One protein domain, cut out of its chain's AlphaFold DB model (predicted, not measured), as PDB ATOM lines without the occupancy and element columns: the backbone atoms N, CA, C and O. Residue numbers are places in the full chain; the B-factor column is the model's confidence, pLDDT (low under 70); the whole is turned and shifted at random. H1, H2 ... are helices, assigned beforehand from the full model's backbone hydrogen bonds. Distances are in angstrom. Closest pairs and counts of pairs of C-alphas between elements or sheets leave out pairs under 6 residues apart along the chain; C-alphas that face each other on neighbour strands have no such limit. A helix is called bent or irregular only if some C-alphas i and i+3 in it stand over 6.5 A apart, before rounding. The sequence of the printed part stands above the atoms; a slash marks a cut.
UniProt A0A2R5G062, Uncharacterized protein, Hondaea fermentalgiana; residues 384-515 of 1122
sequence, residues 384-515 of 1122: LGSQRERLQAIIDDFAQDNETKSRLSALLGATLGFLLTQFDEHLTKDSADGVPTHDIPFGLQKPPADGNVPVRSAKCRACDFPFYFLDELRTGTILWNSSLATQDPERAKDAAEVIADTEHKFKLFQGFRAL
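Overview. This is residues 384 to 515 of the 1122 residues of an uncharacterized protein of Hondaea fermentalgiana (UniProt A0A2R5G062). The longest helix, H2, stands with H1, H4 and H6 in an up-and-down bundle, four helices side by side, each running against the one before it in the chain. H5 sits at one end of the bundle; a long loop region with H3 lies at the other end, and from it residues 445 to 454 stick out as a free arm. The printed part has 132 residues with six named helices, H1 to H6 in chain order, and no named strand: all helix. It is only just compact, close to loose, with a radius of gyration of the C-alphas of 16.8 A and spans of 47 by 34 by 24 A.

Arrangement. H2, residues 402 to 427, has a kink of 49 degrees near residue 421 and is only just irregular: C-alphas 421 and 424 are 6.8 A apart. H4, residues 461 to 478, has a kink of 37 degrees near residue 468 and is irregular, with C-alphas 463 and 466 7.0 A apart. H2 and H4 touch, opposite ways at a shallow tilt of 25 degrees; their closest C-alphas, Thr 415 and Pro 466, are 5.2 A apart. H1, residues 384 to 398, forms a helical hairpin with H2, touching residues 405 to 416 of it, closest at the C-alphas of Ile 395 and Lys 405, 6.1 A. H6, residues 489 to 512, touches H4 opposite ways at a shallow tilt of 6 degrees, closest at the C-alphas of Leu 470 and Ile 499, 6.8 A. H6 also touches H1, closest at the C-alphas of Gln 387 and Thr 502, 6.4 A. H5, residues 483 to 487, is close to H6 but not clearly touching, with the C-alphas of Ala 485 and Ala 492 closest at 5.6 A. H3, residues 440 to 444, touches no helix. Every O i to N i+4 pair is within hydrogen-bond range in H3, H5 and H6, against 10 of 11 in H1, 19 of 22 in H2 and 12 of 14 in H4.

Along the chain. H2 is 34.9 A long, from C-alpha 402 at (218.197, 135.379, 222.239) to C-alpha 427 at (223.436, 127.538, 188.658). H6 measures 34.0 A and ends with C-alpha 512 at (234.336, 125.211, 193.114). H4 measures 22.9 A, H1 20.4 A, H3 6.2 A and H5 6.1 A.

Size, cuts and confidence. The C-alphas farthest apart, Ala 432 and Gln 487, are 51.1 A apart. The printed part has no cut. The links H2 to H3 and H3 to H4 are long, with 12 and 16 residues. Mean pLDDT of the printed part is 79.6; it is under 70 in 26 residues, among them 453 to 458 and 476 to 485.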
ATOM      1  N   LEU A 384     232.834 124.846 204.260       85.62
ATOM      2  CA  LEU A 384     231.556 125.211 204.889       85.62
ATOM      3  C   LEU A 384     231.348 124.587 206.274       85.62
ATOM      4  O   LEU A 384     230.828 125.252 207.170       85.62
ATOM      5  N   GLY A 385     231.749 123.329 206.475       81.56
ATOM      6  CA  GLY A 385     231.547 122.602 207.736       81.56
ATOM      7  C   GLY A 385     232.269 123.245 208.917       81.56
ATOM      8  O   GLY A 385     231.630 123.600 209.905       81.56
ATOM      9  N   SER A 386     233.576 123.484 208.792       80.19
ATOM     10  CA  SER A 386     234.347 124.194 209.822       80.19
ATOM     11  C   SER A 386     233.846 125.630 210.049       80.19
ATOM     12  O   SER A 386     233.868 126.130 211.175       80.19
ATOM     13  N   GLN A 387     233.344 126.289 208.997       87.50
ATOM     14  CA  GLN A 387     232.847 127.664 209.077       87.50
ATOM     15  C   GLN A 387     231.520 127.743 209.820       87.50
ATOM     16  O   GLN A 387     231.301 128.692 210.563       87.50
ATOM     17  N   ARG A 388     230.671 126.716 209.717       89.88
ATOM     18  CA  ARG A 388     229.444 126.616 210.513       89.88
ATOM     19  C   ARG A 388     229.727 126.724 212.006       89.88
ATOM     20  O   ARG A 388     229.075 127.506 212.685       89.88
ATOM     21  N   GLU A 389     230.676 125.939 212.512       86.25
ATOM     22  CA  GLU A 389     231.005 125.920 213.942       86.25
ATOM     23  C   GLU A 389     231.568 127.268 214.404       86.25
ATOM     24  O   GLU A 389     231.168 127.776 215.449       86.25
ATOM     25  N   ARG A 390     232.449 127.879 213.602       88.38
ATOM     26  CA  ARG A 390     233.054 129.181 213.920       88.38
ATOM     27  C   ARG A 390     232.045 130.321 213.880       88.38
ATOM     28  O   ARG A 390     231.979 131.100 214.822       88.38
ATOM     29  N   LEU A 391     231.237 130.397 212.825       92.94
ATOM     30  CA  LEU A 391     230.199 131.416 212.699       92.94
ATOM     31  C   LEU A 391     229.132 131.256 213.783       92.94
ATOM     32  O   LEU A 391     228.682 132.258 214.324       92.94
ATOM     33  N   GLN A 392     228.765 130.023 214.154       93.06
ATOM     34  CA  GLN A 392     227.845 129.796 215.268       93.06
ATOM     35  C   GLN A 392     228.445 130.247 216.603       93.06
ATOM     36  O   GLN A 392     227.742 130.870 217.387       93.06
ATOM     37  N   ALA A 393     229.733 129.990 216.854       89.88
ATOM     38  CA  ALA A 393     230.410 130.499 218.048       89.88
ATOM     39  C   ALA A 393     230.419 132.038 218.081       89.88
ATOM     40  O   ALA A 393     230.081 132.627 219.099       89.88
ATOM     41  N   ILE A 394     230.702 132.690 216.947       91.62
ATOM     42  CA  ILE A 394     230.633 134.155 216.823       91.62
ATOM     43  C   ILE A 394     229.209 134.661 217.104       91.62
ATOM     44  O   ILE A 394     229.036 135.615 217.857       91.62
ATOM     45  N   ILE A 395     228.177 134.019 216.546       92.19
ATOM     46  CA  ILE A 395     226.775 134.367 216.824       92.19
ATOM     47  C   ILE A 395     226.476 134.224 218.319       92.19
ATOM     48  O   ILE A 395     225.862 135.107 218.912       92.19
ATOM     49  N   ASP A 396     226.920 133.129 218.930       90.94
ATOM     50  CA  ASP A 396     226.671 132.826 220.333       90.94
ATOM     51  C   ASP A 396     227.345 133.814 221.288       90.94
ATOM     52  O   ASP A 396     226.773 134.101 222.340       90.94
ATOM     53  N   ASP A 397     228.526 134.309 220.920       88.38
ATOM     54  CA  ASP A 397     229.344 135.206 221.730       88.38
ATOM     55  C   ASP A 397     228.973 136.689 221.558       88.38
ATOM     56  O   ASP A 397     229.082 137.458 222.513       88.38
ATOM     57  N   PHE A 398     228.541 137.109 220.361       87.44
ATOM     58  CA  PHE A 398     228.317 138.528 220.048       87.44
ATOM     59  C   PHE A 398     226.845 138.945 219.913       87.44
ATOM     60  O   PHE A 398     226.561 140.144 219.989       87.44
ATOM     61  N   ALA A 399     225.897 138.019 219.733       88.06
ATOM     62  CA  ALA A 399     224.477 138.378 219.709       88.06
ATOM     63  C   ALA A 399     223.995 138.758 221.122       88.06
ATOM     64  O   ALA A 399     224.084 137.962 222.054       88.06
ATOM     65  N   GLN A 400     223.473 139.980 221.281       84.56
ATOM     66  CA  GLN A 400     223.114 140.533 222.597       84.56
ATOM     67  C   GLN A 400     221.888 139.859 223.222       84.56
ATOM     68  O   GLN A 400     221.790 139.744 224.443       84.56
ATOM     69  N   ASP A 401     220.948 139.428 222.386       88.19
ATOM     70  CA  ASP A 401     219.673 138.869 222.803       88.19
ATOM     71  C   ASP A 401     219.381 137.534 222.095       88.19
ATOM     72  O   ASP A 401     219.889 137.228 221.009       88.19
ATOM     73  N   ASN A 402     218.543 136.713 222.734       87.81
ATOM     74  CA  ASN A 402     218.197 135.379 222.239       87.81
ATOM     75  C   ASN A 402     217.415 135.410 220.915       87.81
ATOM     76  O   ASN A 402     217.450 134.421 220.177       87.81
ATOM     77  N   GLU A 403     216.713 136.503 220.604       88.75
ATOM     78  CA  GLU A 403     215.959 136.650 219.358       88.75
ATOM     79  C   GLU A 403     216.926 136.861 218.187       88.75
ATOM     80  O   GLU A 403     216.889 136.100 217.217       88.75
ATOM     81  N   THR A 404     217.880 137.785 218.322       87.31
ATOM     82  CA  THR A 404     218.971 138.007 217.365       87.31
ATOM     83  C   THR A 404     219.814 136.750 217.188       87.31
ATOM     84  O   THR A 404     220.084 136.350 216.053       87.31
ATOM     85  N   LYS A 405     220.176 136.074 218.287       89.19
ATOM     86  CA  LYS A 405     220.911 134.801 218.249       89.19
ATOM     87  C   LYS A 405     220.156 133.737 217.450       89.19
ATOM     88  O   LYS A 405     220.732 133.109 216.559       89.19
ATOM     89  N   SER A 406     218.863 133.558 217.721       86.62
ATOM     90  CA  SER A 406     218.017 132.589 217.009       86.62
ATOM     91  C   SER A 406     217.869 132.950 215.529       86.62
ATOM     92  O   SER A 406     218.008 132.080 214.670       86.62
ATOM     93  N   ARG A 407     217.670 134.239 215.219       89.62
ATOM     94  CA  ARG A 407     217.568 134.763 213.850       89.62
ATOM     95  C   ARG A 407     218.846 134.519 213.049       89.62
ATOM     96  O   ARG A 407     218.777 133.956 211.960       89.62
ATOM     97  N   LEU A 408     220.008 134.915 213.572       91.38
ATOM     98  CA  LEU A 408     221.295 134.739 212.891       91.38
ATOM     99  C   LEU A 408     221.652 133.257 212.730       91.38
ATOM    100  O   LEU A 408     222.144 132.864 211.676       91.38
ATOM    101  N   SER A 409     221.344 132.419 213.724       90.00
ATOM    102  CA  SER A 409     221.548 130.965 213.630       90.00
ATOM    103  C   SER A 409     220.663 130.338 212.547       90.00
ATOM    104  O   SER A 409     221.118 129.479 211.789       90.00
ATOM    105  N   ALA A 410     219.411 130.794 212.423       84.25
ATOM    106  CA  ALA A 410     218.516 130.378 211.347       84.25
ATOM    107  C   ALA A 410     219.037 130.833 209.970       84.25
ATOM    108  O   ALA A 410     219.073 130.026 209.041       84.25
ATOM    109  N   LEU A 411     219.523 132.077 209.850       89.62
ATOM    110  CA  LEU A 411     220.137 132.591 208.617       89.62
ATOM    111  C   LEU A 411     221.418 131.834 208.234       89.62
ATOM    112  O   LEU A 411     221.621 131.545 207.054       89.62
ATOM    113  N   LEU A 412     222.253 131.462 209.208       92.69
ATOM    114  CA  LEU A 412     223.426 130.614 208.992       92.69
ATOM    115  C   LEU A 412     223.007 129.237 208.460       92.69
ATOM    116  O   LEU A 412     223.550 128.758 207.462       92.69
ATOM    117  N   GLY A 413     222.012 128.611 209.096       84.94
ATOM    118  CA  GLY A 413     221.453 127.332 208.656       84.94
ATOM    119  C   GLY A 413     220.906 127.393 207.227       84.94
ATOM    120  O   GLY A 413     221.227 126.532 206.407       84.94
ATOM    121  N   ALA A 414     220.152 128.445 206.913       84.50
ATOM    122  CA  ALA A 414     219.635 128.729 205.581       84.50
ATOM    123  C   ALA A 414     220.749 128.948 204.546       84.50
ATOM    124  O   ALA A 414     220.688 128.387 203.454       84.50
ATOM    125  N   THR A 415     221.780 129.724 204.888       90.81
ATOM    126  CA  THR A 415     222.917 130.032 204.006       90.81
ATOM    127  C   THR A 415     223.671 128.768 203.620       90.81
ATOM    128  O   THR A 415     223.901 128.503 202.441       90.81
ATOM    129  N   LEU A 416     224.012 127.946 204.613       87.88
ATOM    130  CA  LEU A 416     224.697 126.680 204.383       87.88
ATOM    131  C   LEU A 416     223.799 125.688 203.638       87.88
ATOM    132  O   LEU A 416     224.273 124.985 202.750       87.88
ATOM    133  N   GLY A 417     222.500 125.664 203.953       80.75
ATOM    134  CA  GLY A 417     221.499 124.895 203.217       80.75
ATOM    135  C   GLY A 417     221.472 125.276 201.736       80.75
ATOM    136  O   GLY A 417     221.606 124.395 200.887       80.75
ATOM    137  N   PHE A 418     221.390 126.572 201.427       86.12
ATOM    138  CA  PHE A 418     221.429 127.091 200.062       86.12
ATOM    139  C   PHE A 418     222.712 126.670 199.340       86.12
ATOM    140  O   PHE A 418     222.624 126.006 198.310       86.12
ATOM    141  N   LEU A 419     223.885 126.971 199.908       86.06
ATOM    142  CA  LEU A 419     225.178 126.625 199.311       86.06
ATOM    143  C   LEU A 419     225.298 125.116 199.037       86.06
ATOM    144  O   LEU A 419     225.712 124.708 197.958       86.06
ATOM    145  N   LEU A 420     224.897 124.264 199.981       78.75
ATOM    146  CA  LEU A 420     225.128 122.823 199.873       78.75
ATOM    147  C   LEU A 420     224.109 122.087 198.998       78.75
ATOM    148  O   LEU A 420     224.478 121.076 198.392       78.75
ATOM    149  N   THR A 421     222.856 122.557 198.947       72.56
ATOM    150  CA  THR A 421     221.749 121.860 198.258       72.56
ATOM    151  C   THR A 421     221.215 122.582 197.040       72.56
ATOM    152  O   THR A 421     221.011 121.953 196.009       72.56
ATOM    153  N   GLN A 422     220.958 123.882 197.162       79.69
ATOM    154  CA  GLN A 422     220.186 124.627 196.173       79.69
ATOM    155  C   GLN A 422     221.090 125.320 195.163       79.69
ATOM    156  O   GLN A 422     220.640 125.609 194.062       79.69
ATOM    157  N   PHE A 423     222.350 125.584 195.516       84.06
ATOM    158  CA  PHE A 423     223.260 126.343 194.670       84.06
ATOM    159  C   PHE A 423     223.534 125.646 193.332       84.06
ATOM    160  O   PHE A 423     223.469 126.299 192.299       84.06
ATOM    161  N   ASP A 424     223.742 124.324 193.325       74.69
ATOM    162  CA  ASP A 424     223.940 123.555 192.086       74.69
ATOM    163  C   ASP A 424     222.720 123.662 191.157       74.69
ATOM    164  O   ASP A 424     222.866 123.977 189.981       74.69
ATOM    165  N   GLU A 425     221.513 123.435 191.688       74.94
ATOM    166  CA  GLU A 425     220.272 123.570 190.916       74.94
ATOM    167  C   GLU A 425     220.071 125.015 190.451       74.94
ATOM    168  O   GLU A 425     219.610 125.259 189.339       74.94
ATOM    169  N   HIS A 426     220.446 125.981 191.286       81.81
ATOM    170  CA  HIS A 426     220.344 127.397 190.985       81.81
ATOM    171  C   HIS A 426     221.276 127.822 189.844       81.81
ATOM    172  O   HIS A 426     220.819 128.548 188.971       81.81
ATOM    173  N   LEU A 427     222.512 127.309 189.780       75.56
ATOM    174  CA  LEU A 427     223.436 127.538 188.658       75.56
ATOM    175  C   LEU A 427     222.914 126.988 187.320       75.56
ATOM    176  O   LEU A 427     223.339 127.452 186.265       75.56
ATOM    177  N   THR A 428     222.022 125.990 187.361       69.56
ATOM    178  CA  THR A 428     221.411 125.379 186.165       69.56
ATOM    179  C   THR A 428     220.087 126.016 185.750       69.56
ATOM    180  O   THR A 428     219.539 125.653 184.711       69.56
ATOM    181  N   LYS A 429     219.534 126.939 186.548       70.62
ATOM    182  CA  LYS A 429     218.371 127.725 186.132       70.62
ATOM    183  C   LYS A 429     218.881 128.747 185.123       70.62
ATOM    184  O   LYS A 429     219.379 129.793 185.503       70.62
ATOM    185  N   ASP A 430     218.839 128.386 183.844       57.19
ATOM    186  CA  ASP A 430     219.276 129.256 182.756       57.19
ATOM    187  C   ASP A 430     218.571 130.615 182.767       57.19
ATOM    188  O   ASP A 430     217.542 130.789 183.416       57.19
ATOM    189  N   SER A 431     219.097 131.514 181.925       53.41
ATOM    190  CA  SER A 431     218.605 132.821 181.434       53.41
ATOM    191  C   SER A 431     217.088 133.094 181.336       53.41
ATOM    192  O   SER A 431     216.705 134.209 180.995       53.41
ATOM    193  N   ALA A 432     216.219 132.128 181.629       57.72
ATOM    194  CA  ALA A 432     214.790 132.297 181.842       57.72
ATOM    195  C   ALA A 432     214.458 133.305 182.954       57.72
ATOM    196  O   ALA A 432     213.451 133.998 182.839       57.72
ATOM    197  N   ASP A 433     215.287 133.422 183.999       66.62
ATOM    198  CA  ASP A 433     215.127 134.494 184.993       66.62
ATOM    199  C   ASP A 433     215.792 135.816 184.568       66.62
ATOM    200  O   ASP A 433     215.620 136.846 185.219       66.62
ATOM    201  N   GLY A 434     216.516 135.804 183.443       67.38
ATOM    202  CA  GLY A 434     217.213 136.955 182.889       67.38
ATOM    203  C   GLY A 434     218.400 137.432 183.725       67.38
ATOM    204  O   GLY A 434     218.896 138.526 183.449       67.38
ATOM    205  N   VAL A 435     218.866 136.663 184.723       73.50
ATOM    206  CA  VAL A 435     219.924 137.088 185.648       73.50
ATOM    207  C   VAL A 435     221.267 136.465 185.267       73.50
ATOM    208  O   VAL A 435     221.594 135.351 185.661       73.50
ATOM    209  N   PRO A 436     222.137 137.182 184.547       63.59
ATOM    210  CA  PRO A 436     223.294 136.542 183.941       63.59
ATOM    211  C   PRO A 436     224.491 136.418 184.892       63.59
ATOM    212  O   PRO A 436     225.551 135.937 184.513       63.59
ATOM    213  N   THR A 437     224.376 136.933 186.116       69.06
ATOM    214  CA  THR A 437     225.490 137.018 187.071       69.06
ATOM    215  C   THR A 437     225.826 135.675 187.716       69.06
ATOM    216  O   THR A 437     226.947 135.500 188.202       69.06
ATOM    217  N   HIS A 438     224.899 134.716 187.690       73.44
ATOM    218  CA  HIS A 438     225.127 133.349 188.156       73.44
ATOM    219  C   HIS A 438     225.302 132.335 187.027       73.44
ATOM    220  O   HIS A 438     225.521 131.160 187.317       73.44
ATOM    221  N   ASP A 439     225.206 132.757 185.761       73.19
ATOM    222  CA  ASP A 439     225.401 131.830 184.656       73.19
ATOM    223  C   ASP A 439     226.868 131.343 184.650       73.19
ATOM    224  O   ASP A 439     227.823 132.097 184.889       73.19
ATOM    225  N   ILE A 440     227.056 130.033 184.462       71.75
ATOM    226  CA  ILE A 440     228.388 129.409 184.443       71.75
ATOM    227  C   ILE A 440     229.307 130.083 183.400       71.75
ATOM    228  O   ILE A 440     230.472 130.341 183.723       71.75
ATOM    229  N   PRO A 441     228.843 130.431 182.177       72.88
ATOM    230  CA  PRO A 441     229.664 131.155 181.207       72.88
ATOM    231  C   PRO A 441     230.252 132.475 181.731       72.88
ATOM    232  O   PRO A 441     231.434 132.737 181.521       72.88
ATOM    233  N   PHE A 442     229.474 133.304 182.421       77.75
ATOM    234  CA  PHE A 442     229.883 134.591 182.984       77.75
ATOM    235  C   PHE A 442     230.840 134.400 184.159       77.75
ATOM    236  O   PHE A 442     231.847 135.108 184.264       77.75
ATOM    237  N   GLY A 443     230.567 133.402 185.006       74.88
ATOM    238  CA  GLY A 443     231.452 133.015 186.102       74.88
ATOM    239  C   GLY A 443     232.839 132.565 185.633       74.88
ATOM    240  O   GLY A 443     233.815 132.802 186.342       74.88
ATOM    241  N   LEU A 444     232.952 131.965 184.442       72.69
ATOM    242  CA  LEU A 444     234.214 131.441 183.897       72.69
ATOM    243  C   LEU A 444     234.931 132.385 182.915       72.69
ATOM    244  O   LEU A 444     236.138 132.234 182.696       72.69
ATOM    245  N   GLN A 445     234.238 133.373 182.342       76.00
ATOM    246  CA  GLN A 445     234.835 134.325 181.403       76.00
ATOM    247  C   GLN A 445     235.961 135.151 182.040       76.00
ATOM    248  O   GLN A 445     235.860 135.624 183.170       76.00
ATOM    249  N   LYS A 446     237.062 135.347 181.300       70.44
ATOM    250  CA  LYS A 446     238.147 136.240 181.726       70.44
ATOM    251  C   LYS A 446     237.611 137.682 181.744       70.44
ATOM    252  O   LYS A 446     237.066 138.104 180.724       70.44
ATOM    253  N   PRO A 447     237.763 138.432 182.850       73.75
ATOM    254  CA  PRO A 447     237.431 139.849 182.849       73.75
ATOM    255  C   PRO A 447     238.276 140.569 181.784       73.75
ATOM    256  O   PRO A 447     239.447 140.208 181.600       73.75
ATOM    257  N   PRO A 448     237.707 141.535 181.047       75.12
ATOM    258  CA  PRO A 448     238.421 142.238 179.991       75.12
ATOM    259  C   PRO A 448     239.655 142.960 180.551       75.12
ATOM    260  O   PRO A 448     239.680 143.425 181.692       75.12
ATOM    261  N   ALA A 449     240.727 142.973 179.754       72.38
ATOM    262  CA  ALA A 449     242.049 143.443 180.181       72.38
ATOM    263  C   ALA A 449     242.100 144.955 180.457       72.38
ATOM    264  O   ALA A 449     242.988 145.418 181.165       72.38
ATOM    265  N   ASP A 450     241.147 145.707 179.912       78.56
ATOM    266  CA  ASP A 450     240.972 147.147 180.112       78.56
ATOM    267  C   ASP A 450     240.398 147.502 181.497       78.56
ATOM    268  O   ASP A 450     240.286 148.679 181.832       78.56
ATOM    269  N   GLY A 451     240.033 146.502 182.311       70.44
ATOM    270  CA  GLY A 451     239.417 146.701 183.622       70.44
ATOM    271  C   GLY A 451     237.959 147.162 183.555       70.44
ATOM    272  O   GLY A 451     237.299 147.218 184.593       70.44
ATOM    273  N   ASN A 452     237.424 147.407 182.353       70.19
ATOM    274  CA  ASN A 452     236.035 147.780 182.107       70.19
ATOM    275  C   ASN A 452     235.181 146.512 182.043       70.19
ATOM    276  O   ASN A 452     234.571 146.156 181.033       70.19
ATOM    277  N   VAL A 453     235.180 145.775 183.154       64.44
ATOM    278  CA  VAL A 453     234.352 144.584 183.301       64.44
ATOM    279  C   VAL A 453     232.899 145.029 183.172       64.44
ATOM    280  O   VAL A 453     232.486 145.887 183.952       64.44
ATOM    281  N   PRO A 454     232.108 144.491 182.224       60.38
ATOM    282  CA  PRO A 454     230.691 144.799 182.163       60.38
ATOM    283  C   PRO A 454     230.056 144.360 183.483       60.38
ATOM    284  O   PRO A 454     229.821 143.173 183.717       60.38
ATOM    285  N   VAL A 455     229.817 145.333 184.364       59.47
ATOM    286  CA  VAL A 455     229.081 145.141 185.606       59.47
ATOM    287  C   VAL A 455     227.649 144.872 185.178       59.47
ATOM    288  O   VAL A 455     226.903 145.782 184.813       59.47
ATOM    289  N   ARG A 456     227.269 143.594 185.116       64.12
ATOM    290  CA  ARG A 456     225.881 143.238 184.834       64.12
ATOM    291  C   ARG A 456     225.070 143.639 186.064       64.12
ATOM    292  O   ARG A 456     225.239 143.067 187.133       64.12
ATOM    293  N   SER A 457     224.215 144.644 185.901       57.66
ATOM    294  CA  SER A 457     223.392 145.234 186.966       57.66
ATOM    295  C   SER A 457     222.290 144.303 187.489       57.66
ATOM    296  O   SER A 457     221.675 144.596 188.514       57.66
ATOM    297  N   ALA A 458     222.029 143.185 186.803       68.44
ATOM    298  CA  ALA A 458     221.022 142.209 187.197       68.44
ATOM    299  C   ALA A 458     221.494 141.399 188.416       68.44
ATOM    300  O   ALA A 458     222.403 140.566 188.339       68.44
ATOM    301  N   LYS A 459     220.854 141.675 189.554       74.81
ATOM    302  CA  LYS A 459     221.133 141.056 190.849       74.81
ATOM    303  C   LYS A 459     220.510 139.671 190.924       74.81
ATOM    304  O   LYS A 459     219.338 139.507 190.591       74.81
ATOM    305  N   CYS A 460     221.250 138.700 191.451       83.38
ATOM    306  CA  CYS A 460     220.665 137.422 191.817       83.38
ATOM    307  C   CYS A 460     220.565 137.303 193.339       83.38
ATOM    308  O   CYS A 460     221.549 137.002 194.014       83.38
ATOM    309  N   ARG A 461     219.349 137.468 193.873       82.31
ATOM    310  CA  ARG A 461     219.091 137.449 195.325       82.31
ATOM    311  C   ARG A 461     219.576 136.163 195.996       82.31
ATOM    312  O   ARG A 461     220.145 136.210 197.079       82.31
ATOM    313  N   ALA A 462     219.383 135.020 195.341       85.94
ATOM    314  CA  ALA A 462     219.791 133.726 195.880       85.94
ATOM    315  C   ALA A 462     221.323 133.598 195.949       85.94
ATOM    316  O   ALA A 462     221.872 133.196 196.969       85.94
ATOM    317  N   CYS A 463     222.031 134.010 194.898       85.50
ATOM    318  CA  CYS A 463     223.492 134.015 194.864       85.50
ATOM    319  C   CYS A 463     224.133 134.984 195.868       85.50
ATOM    320  O   CYS A 463     225.206 134.685 196.400       85.50
ATOM    321  N   ASP A 464     223.492 136.121 196.125       87.50
ATOM    322  CA  ASP A 464     223.986 137.130 197.066       87.50
ATOM    323  C   ASP A 464     223.616 136.810 198.519       87.50
ATOM    324  O   ASP A 464     224.241 137.330 199.443       87.50
ATOM    325  N   PHE A 465     222.667 135.898 198.743       90.12
ATOM    326  CA  PHE A 465     222.173 135.546 200.070       90.12
ATOM    327  C   PHE A 465     223.260 135.124 201.077       90.12
ATOM    328  O   PHE A 465     223.238 135.638 202.196       90.12
ATOM    329  N   PRO A 466     224.250 134.274 200.729       92.94
ATOM    330  CA  PRO A 466     225.328 133.946 201.659       92.94
ATOM    331  C   PRO A 466     226.127 135.163 202.118       92.94
ATOM    332  O   PRO A 466     226.573 135.217 203.260       92.94
ATOM    333  N   PHE A 467     226.295 136.149 201.238       91.81
ATOM    334  CA  PHE A 467     227.041 137.368 201.522       91.81
ATOM    335  C   PHE A 467     226.201 138.383 202.285       91.81
ATOM    336  O   PHE A 467     226.724 139.018 203.191       91.81
ATOM    337  N   TYR A 468     224.900 138.456 201.996       91.62
ATOM    338  CA  TYR A 468     223.944 139.173 202.832       91.62
ATOM    339  C   TYR A 468     223.943 138.629 204.261       91.62
ATOM    340  O   TYR A 468     223.966 139.412 205.197       91.62
ATOM    341  N   PHE A 469     223.973 137.307 204.461       93.69
ATOM    342  CA  PHE A 469     224.097 136.743 205.805       93.69
ATOM    343  C   PHE A 469     225.409 137.156 206.479       93.69
ATOM    344  O   PHE A 469     225.384 137.533 207.646       93.69
ATOM    345  N   LEU A 470     226.545 137.090 205.777       93.44
ATOM    346  CA  LEU A 470     227.822 137.514 206.356       93.44
ATOM    347  C   LEU A 470     227.834 139.010 206.662       93.44
ATOM    348  O   LEU A 470     228.454 139.407 207.643       93.44
ATOM    349  N   ASP A 471     227.139 139.828 205.876       90.81
ATOM    350  CA  ASP A 471     226.980 141.244 206.171       90.81
ATOM    351  C   ASP A 471     226.001 141.512 207.311       90.81
ATOM    352  O   ASP A 471     226.306 142.299 208.185       90.81
ATOM    353  N   GLU A 472     224.875 140.811 207.393       90.12
ATOM    354  CA  GLU A 472     223.981 140.863 208.553       90.12
ATOM    355  C   GLU A 472     224.690 140.386 209.814       90.12
ATOM    356  O   GLU A 472     224.469 140.930 210.892       90.12
ATOM    357  N   LEU A 473     225.558 139.382 209.692       90.56
ATOM    358  CA  LEU A 473     226.404 138.951 210.784       90.56
ATOM    359  C   LEU A 473     227.391 140.055 211.123       90.56
ATOM    360  O   LEU A 473     227.473 140.380 212.296       90.56
ATOM    361  N   ARG A 474     228.070 140.664 210.139       88.25
ATOM    362  CA  ARG A 474     228.912 141.854 210.325       88.25
ATOM    363  C   ARG A 474     228.099 142.947 210.967       88.25
ATOM    364  O   ARG A 474     228.260 143.130 212.141       88.25
ATOM    365  N   THR A 475     227.187 143.619 210.294       83.38
ATOM    366  CA  THR A 475     226.346 144.705 210.805       83.38
ATOM    367  C   THR A 475     225.675 144.380 212.150       83.38
ATOM    368  O   THR A 475     225.696 145.206 213.061       83.38
ATOM    369  N   GLY A 476     225.172 143.156 212.331       69.94
ATOM    370  CA  GLY A 476     224.599 142.673 213.590       69.94
ATOM    371  C   GLY A 476     225.619 142.467 214.720       69.94
ATOM    372  O   GLY A 476     225.266 142.650 215.882       69.94
ATOM    373  N   THR A 477     226.881 142.146 214.404       63.50
ATOM    374  CA  THR A 477     228.018 142.101 215.355       63.50
ATOM    375  C   THR A 477     228.888 143.379 215.366       63.50
ATOM    376  O   THR A 477     229.662 143.574 216.301       63.50
ATOM    377  N   ILE A 478     228.742 144.272 214.376       52.56
ATOM    378  CA  ILE A 478     229.611 145.410 213.983       52.56
ATOM    379  C   ILE A 478     228.893 146.761 214.099       52.56
ATOM    380  O   ILE A 478     229.522 147.812 213.991       52.56
ATOM    381  N   LEU A 479     227.653 146.808 214.584       51.28
ATOM    382  CA  LEU A 479     227.386 147.839 215.586       51.28
ATOM    383  C   LEU A 479     228.236 147.509 216.829       51.28
ATOM    384  O   LEU A 479     227.751 146.952 217.810       51.28
ATOM    385  N   TRP A 480     229.529 147.855 216.745       52.19
ATOM    386  CA  TRP A 480     230.589 147.883 217.757       52.19
ATOM    387  C   TRP A 480     230.244 148.832 218.922       52.19
ATOM    388  O   TRP A 480     231.007 149.713 219.299       52.19
ATOM    389  N   ASN A 481     229.053 148.653 219.481       49.75
ATOM    390  CA  ASN A 481     228.561 149.217 220.730       49.75
ATOM    391  C   ASN A 481     228.159 148.105 221.706       49.75
ATOM    392  O   ASN A 481     227.653 148.395 222.792       49.75
ATOM    393  N   SER A 482     228.368 146.827 221.362       55.09
ATOM    394  CA  SER A 482     228.333 145.807 222.398       55.09
ATOM    395  C   SER A 482     229.479 146.114 223.359       55.09
ATOM    396  O   SER A 482     230.638 146.234 222.961       55.09
ATOM    397  N   SER A 483     229.144 146.241 224.640       63.28
ATOM    398  CA  SER A 483     230.107 146.349 225.740       63.28
ATOM    399  C   SER A 483     231.273 145.360 225.584       63.28
ATOM    400  O   SER A 483     232.384 145.647 226.017       63.28
ATOM    401  N   LEU A 484     231.031 144.213 224.939       68.19
ATOM    402  CA  LEU A 484     232.019 143.180 224.664       68.19
ATOM    403  C   LEU A 484     233.109 143.599 223.665       68.19
ATOM    404  O   LEU A 484     234.271 143.342 223.938       68.19
ATOM    405  N   ALA A 485     232.781 144.262 222.550       68.38
ATOM    406  CA  ALA A 485     233.796 144.699 221.580       68.38
ATOM    407  C   ALA A 485     234.738 145.757 222.181       68.38
ATOM    408  O   ALA A 485     235.928 145.786 221.880       68.38
ATOM    409  N   THR A 486     234.217 146.585 223.093       79.12
ATOM    410  CA  THR A 486     235.027 147.499 223.910       79.12
ATOM    411  C   THR A 486     235.804 146.797 225.028       79.12
ATOM    412  O   THR A 486     236.847 147.298 225.434       79.12
ATOM    413  N   GLN A 487     235.312 145.666 225.545       84.38
ATOM    414  CA  GLN A 487     235.982 144.895 226.600       84.38
ATOM    415  C   GLN A 487     237.091 143.987 226.051       84.38
ATOM    416  O   GLN A 487     238.101 143.806 226.727       84.38
ATOM    417  N   ASP A 488     236.910 143.433 224.852       86.75
ATOM    418  CA  ASP A 488     237.827 142.484 224.217       86.75
ATOM    419  C   ASP A 488     237.974 142.782 222.705       86.75
ATOM    420  O   ASP A 488     237.377 142.111 221.852       86.75
ATOM    421  N   PRO A 489     238.748 143.826 222.353       86.12
ATOM    422  CA  PRO A 489     238.928 144.247 220.965       86.12
ATOM    423  C   PRO A 489     239.668 143.203 220.119       86.12
ATOM    424  O   PRO A 489     239.418 143.106 218.918       86.12
ATOM    425  N   GLU A 490     240.540 142.392 220.727       84.62
ATOM    426  CA  GLU A 490     241.257 141.321 220.027       84.62
ATOM    427  C   GLU A 490     240.298 140.209 219.596       84.62
ATOM    428  O   GLU A 490     240.346 139.763 218.451       84.62
ATOM    429  N   ARG A 491     239.350 139.814 220.455       84.62
ATOM    430  CA  ARG A 491     238.329 138.823 220.091       84.62
ATOM    431  C   ARG A 491     237.365 139.331 219.018       84.62
ATOM    432  O   ARG A 491     236.937 138.553 218.166       84.62
ATOM    433  N   ALA A 492     237.026 140.621 219.030       85.44
ATOM    434  CA  ALA A 492     236.217 141.237 217.975       85.44
ATOM    435  C   ALA A 492     236.962 141.279 216.630       85.44
ATOM    436  O   ALA A 492     236.388 140.956 215.588       85.44
ATOM    437  N   LYS A 493     238.256 141.619 216.656       86.38
ATOM    438  CA  LYS A 493     239.132 141.579 215.481       86.38
ATOM    439  C   LYS A 493     239.261 140.160 214.923       86.38
ATOM    440  O   LYS A 493     239.105 139.967 213.721       86.38
ATOM    441  N   ASP A 494     239.454 139.175 215.795       86.56
ATOM    442  CA  ASP A 494     239.518 137.755 215.443       86.56
ATOM    443  C   ASP A 494     238.233 137.267 214.747       86.56
ATOM    444  O   ASP A 494     238.281 136.611 213.706       86.56
ATOM    445  N   ALA A 495     237.064 137.648 215.272       89.19
ATOM    446  CA  ALA A 495     235.781 137.335 214.645       89.19
ATOM    447  C   ALA A 495     235.653 137.972 213.251       89.19
ATOM    448  O   ALA A 495     235.221 137.309 212.309       89.19
ATOM    449  N   ALA A 496     236.063 139.234 213.097       88.38
ATOM    450  CA  ALA A 496     236.038 139.924 211.810       88.38
ATOM    451  C   ALA A 496     236.951 139.250 210.769       88.38
ATOM    452  O   ALA A 496     236.539 139.077 209.619       88.38
ATOM    453  N   GLU A 497     238.147 138.812 211.178       86.19
ATOM    454  CA  GLU A 497     239.067 138.041 210.331       86.19
ATOM    455  C   GLU A 497     238.434 136.716 209.875       86.19
ATOM    456  O   GLU A 497     238.464 136.397 208.686       86.19
ATOM    457  N   VAL A 498     237.782 135.975 210.778       88.50
ATOM    458  CA  VAL A 498     237.093 134.715 210.439       88.50
ATOM    459  C   VAL A 498     235.897 134.929 209.513       88.50
ATOM    460  O   VAL A 498     235.679 134.128 208.604       88.50
ATOM    461  N   ILE A 499     235.122 136.001 209.693       91.38
ATOM    462  CA  ILE A 499     234.009 136.317 208.787       91.38
ATOM    463  C   ILE A 499     234.543 136.672 207.389       91.38
ATOM    464  O   ILE A 499     233.959 136.260 206.386       91.38
ATOM    465  N   ALA A 500     235.652 137.413 207.294       87.38
ATOM    466  CA  ALA A 500     236.304 137.717 206.017       87.38
ATOM    467  C   ALA A 500     236.858 136.455 205.329       87.38
ATOM    468  O   ALA A 500     236.639 136.266 204.130       87.38
ATOM    469  N   ASP A 501     237.499 135.555 206.080       84.62
ATOM    470  CA  ASP A 501     237.941 134.250 205.566       84.62
ATOM    471  C   ASP A 501     236.749 133.393 205.114       84.62
ATOM    472  O   ASP A 501     236.784 132.784 204.043       84.62
ATOM    473  N   THR A 502     235.645 133.407 205.865       89.31
ATOM    474  CA  THR A 502     234.421 132.690 205.486       89.31
ATOM    475  C   THR A 502     233.805 133.248 204.205       89.31
ATOM    476  O   THR A 502     233.356 132.477 203.360       89.31
ATOM    477  N   GLU A 503     233.819 134.570 204.011       91.25
ATOM    478  CA  GLU A 503     233.384 135.186 202.753       91.25
ATOM    479  C   GLU A 503     234.204 134.663 201.572       91.25
ATOM    480  O   GLU A 503     233.645 134.280 200.540       91.25
ATOM    481  N   HIS A 504     235.529 134.609 201.730       83.12
ATOM    482  CA  HIS A 504     236.417 134.047 200.716       83.12
ATOM    483  C   HIS A 504     236.117 132.566 200.467       83.12
ATOM    484  O   HIS A 504     235.977 132.158 199.315       83.12
ATOM    485  N   LYS A 505     235.909 131.769 201.520       83.69
ATOM    486  CA  LYS A 505     235.516 130.354 201.414       83.69
ATOM    487  C   LYS A 505     234.170 130.157 200.729       83.69
ATOM    488  O   LYS A 505     234.043 129.228 199.941       83.69
ATOM    489  N   PHE A 506     233.183 131.017 200.970       89.44
ATOM    490  CA  PHE A 506     231.898 130.964 200.271       89.44
ATOM    491  C   PHE A 506     232.071 131.266 198.781       89.44
ATOM    492  O   PHE A 506     231.527 130.534 197.957       89.44
ATOM    493  N   LYS A 507     232.879 132.272 198.414       83.69
ATOM    494  CA  LYS A 507     233.221 132.553 197.005       83.69
ATOM    495  C   LYS A 507     233.944 131.374 196.360       83.69
ATOM    496  O   LYS A 507     233.562 130.951 195.270       83.69
ATOM    497  N   LEU A 508     234.944 130.818 197.047       77.25
ATOM    498  CA  LEU A 508     235.672 129.634 196.596       77.25
ATOM    499  C   LEU A 508     234.726 128.455 196.412       77.25
ATOM    500  O   LEU A 508     234.746 127.850 195.351       77.25
ATOM    501  N   PHE A 509     233.865 128.168 197.387       82.81
ATOM    502  CA  PHE A 509     232.885 127.089 197.324       82.81
ATOM    503  C   PHE A 509     231.922 127.256 196.142       82.81
ATOM    504  O   PHE A 509     231.661 126.306 195.404       82.81
ATOM    505  N   GLN A 510     231.424 128.474 195.921       82.25
ATOM    506  CA  GLN A 510     230.559 128.765 194.784       82.25
ATOM    507  C   GLN A 510     231.298 128.579 193.447       82.25
ATOM    508  O   GLN A 510     230.745 127.994 192.521       82.25
ATOM    509  N   GLY A 511     232.555 129.024 193.337       74.38
ATOM    510  CA  GLY A 511     233.371 128.797 192.135       74.38
ATOM    511  C   GLY A 511     233.758 127.326 191.945       74.38
ATOM    512  O   GLY A 511     233.852 126.829 190.825       74.38
ATOM    513  N   PHE A 512     233.930 126.606 193.052       69.31
ATOM    514  CA  PHE A 512     234.336 125.211 193.114       69.31
ATOM    515  C   PHE A 512     233.279 124.254 192.537       69.31
ATOM    516  O   PHE A 512     233.624 123.265 191.894       69.31
ATOM    517  N   ARG A 513     231.989 124.568 192.697       70.19
ATOM    518  CA  ARG A 513     230.860 123.741 192.224       70.19
ATOM    519  C   ARG A 513     230.578 123.826 190.713       70.19
ATOM    520  O   ARG A 513     229.631 123.194 190.239       70.19
ATOM    521  N   ALA A 514     231.368 124.587 189.950       65.81
ATOM    522  CA  ALA A 514     230.992 124.992 188.598       65.81
ATOM    523  C   ALA A 514     231.108 123.888 187.525       65.81
ATOM    524  O   ALA A 514     230.226 123.818 186.668       65.81
ATOM    525  N   LEU A 515     232.154 123.040 187.518       74.75
ATOM    526  CA  LEU A 515     232.337 122.065 186.428       74.75
ATOM    527  C   LEU A 515     233.335 120.929 186.726       74.75
ATOM    528  O   LEU A 515     234.483 121.178 187.082       74.75
TER     529      LEU A 515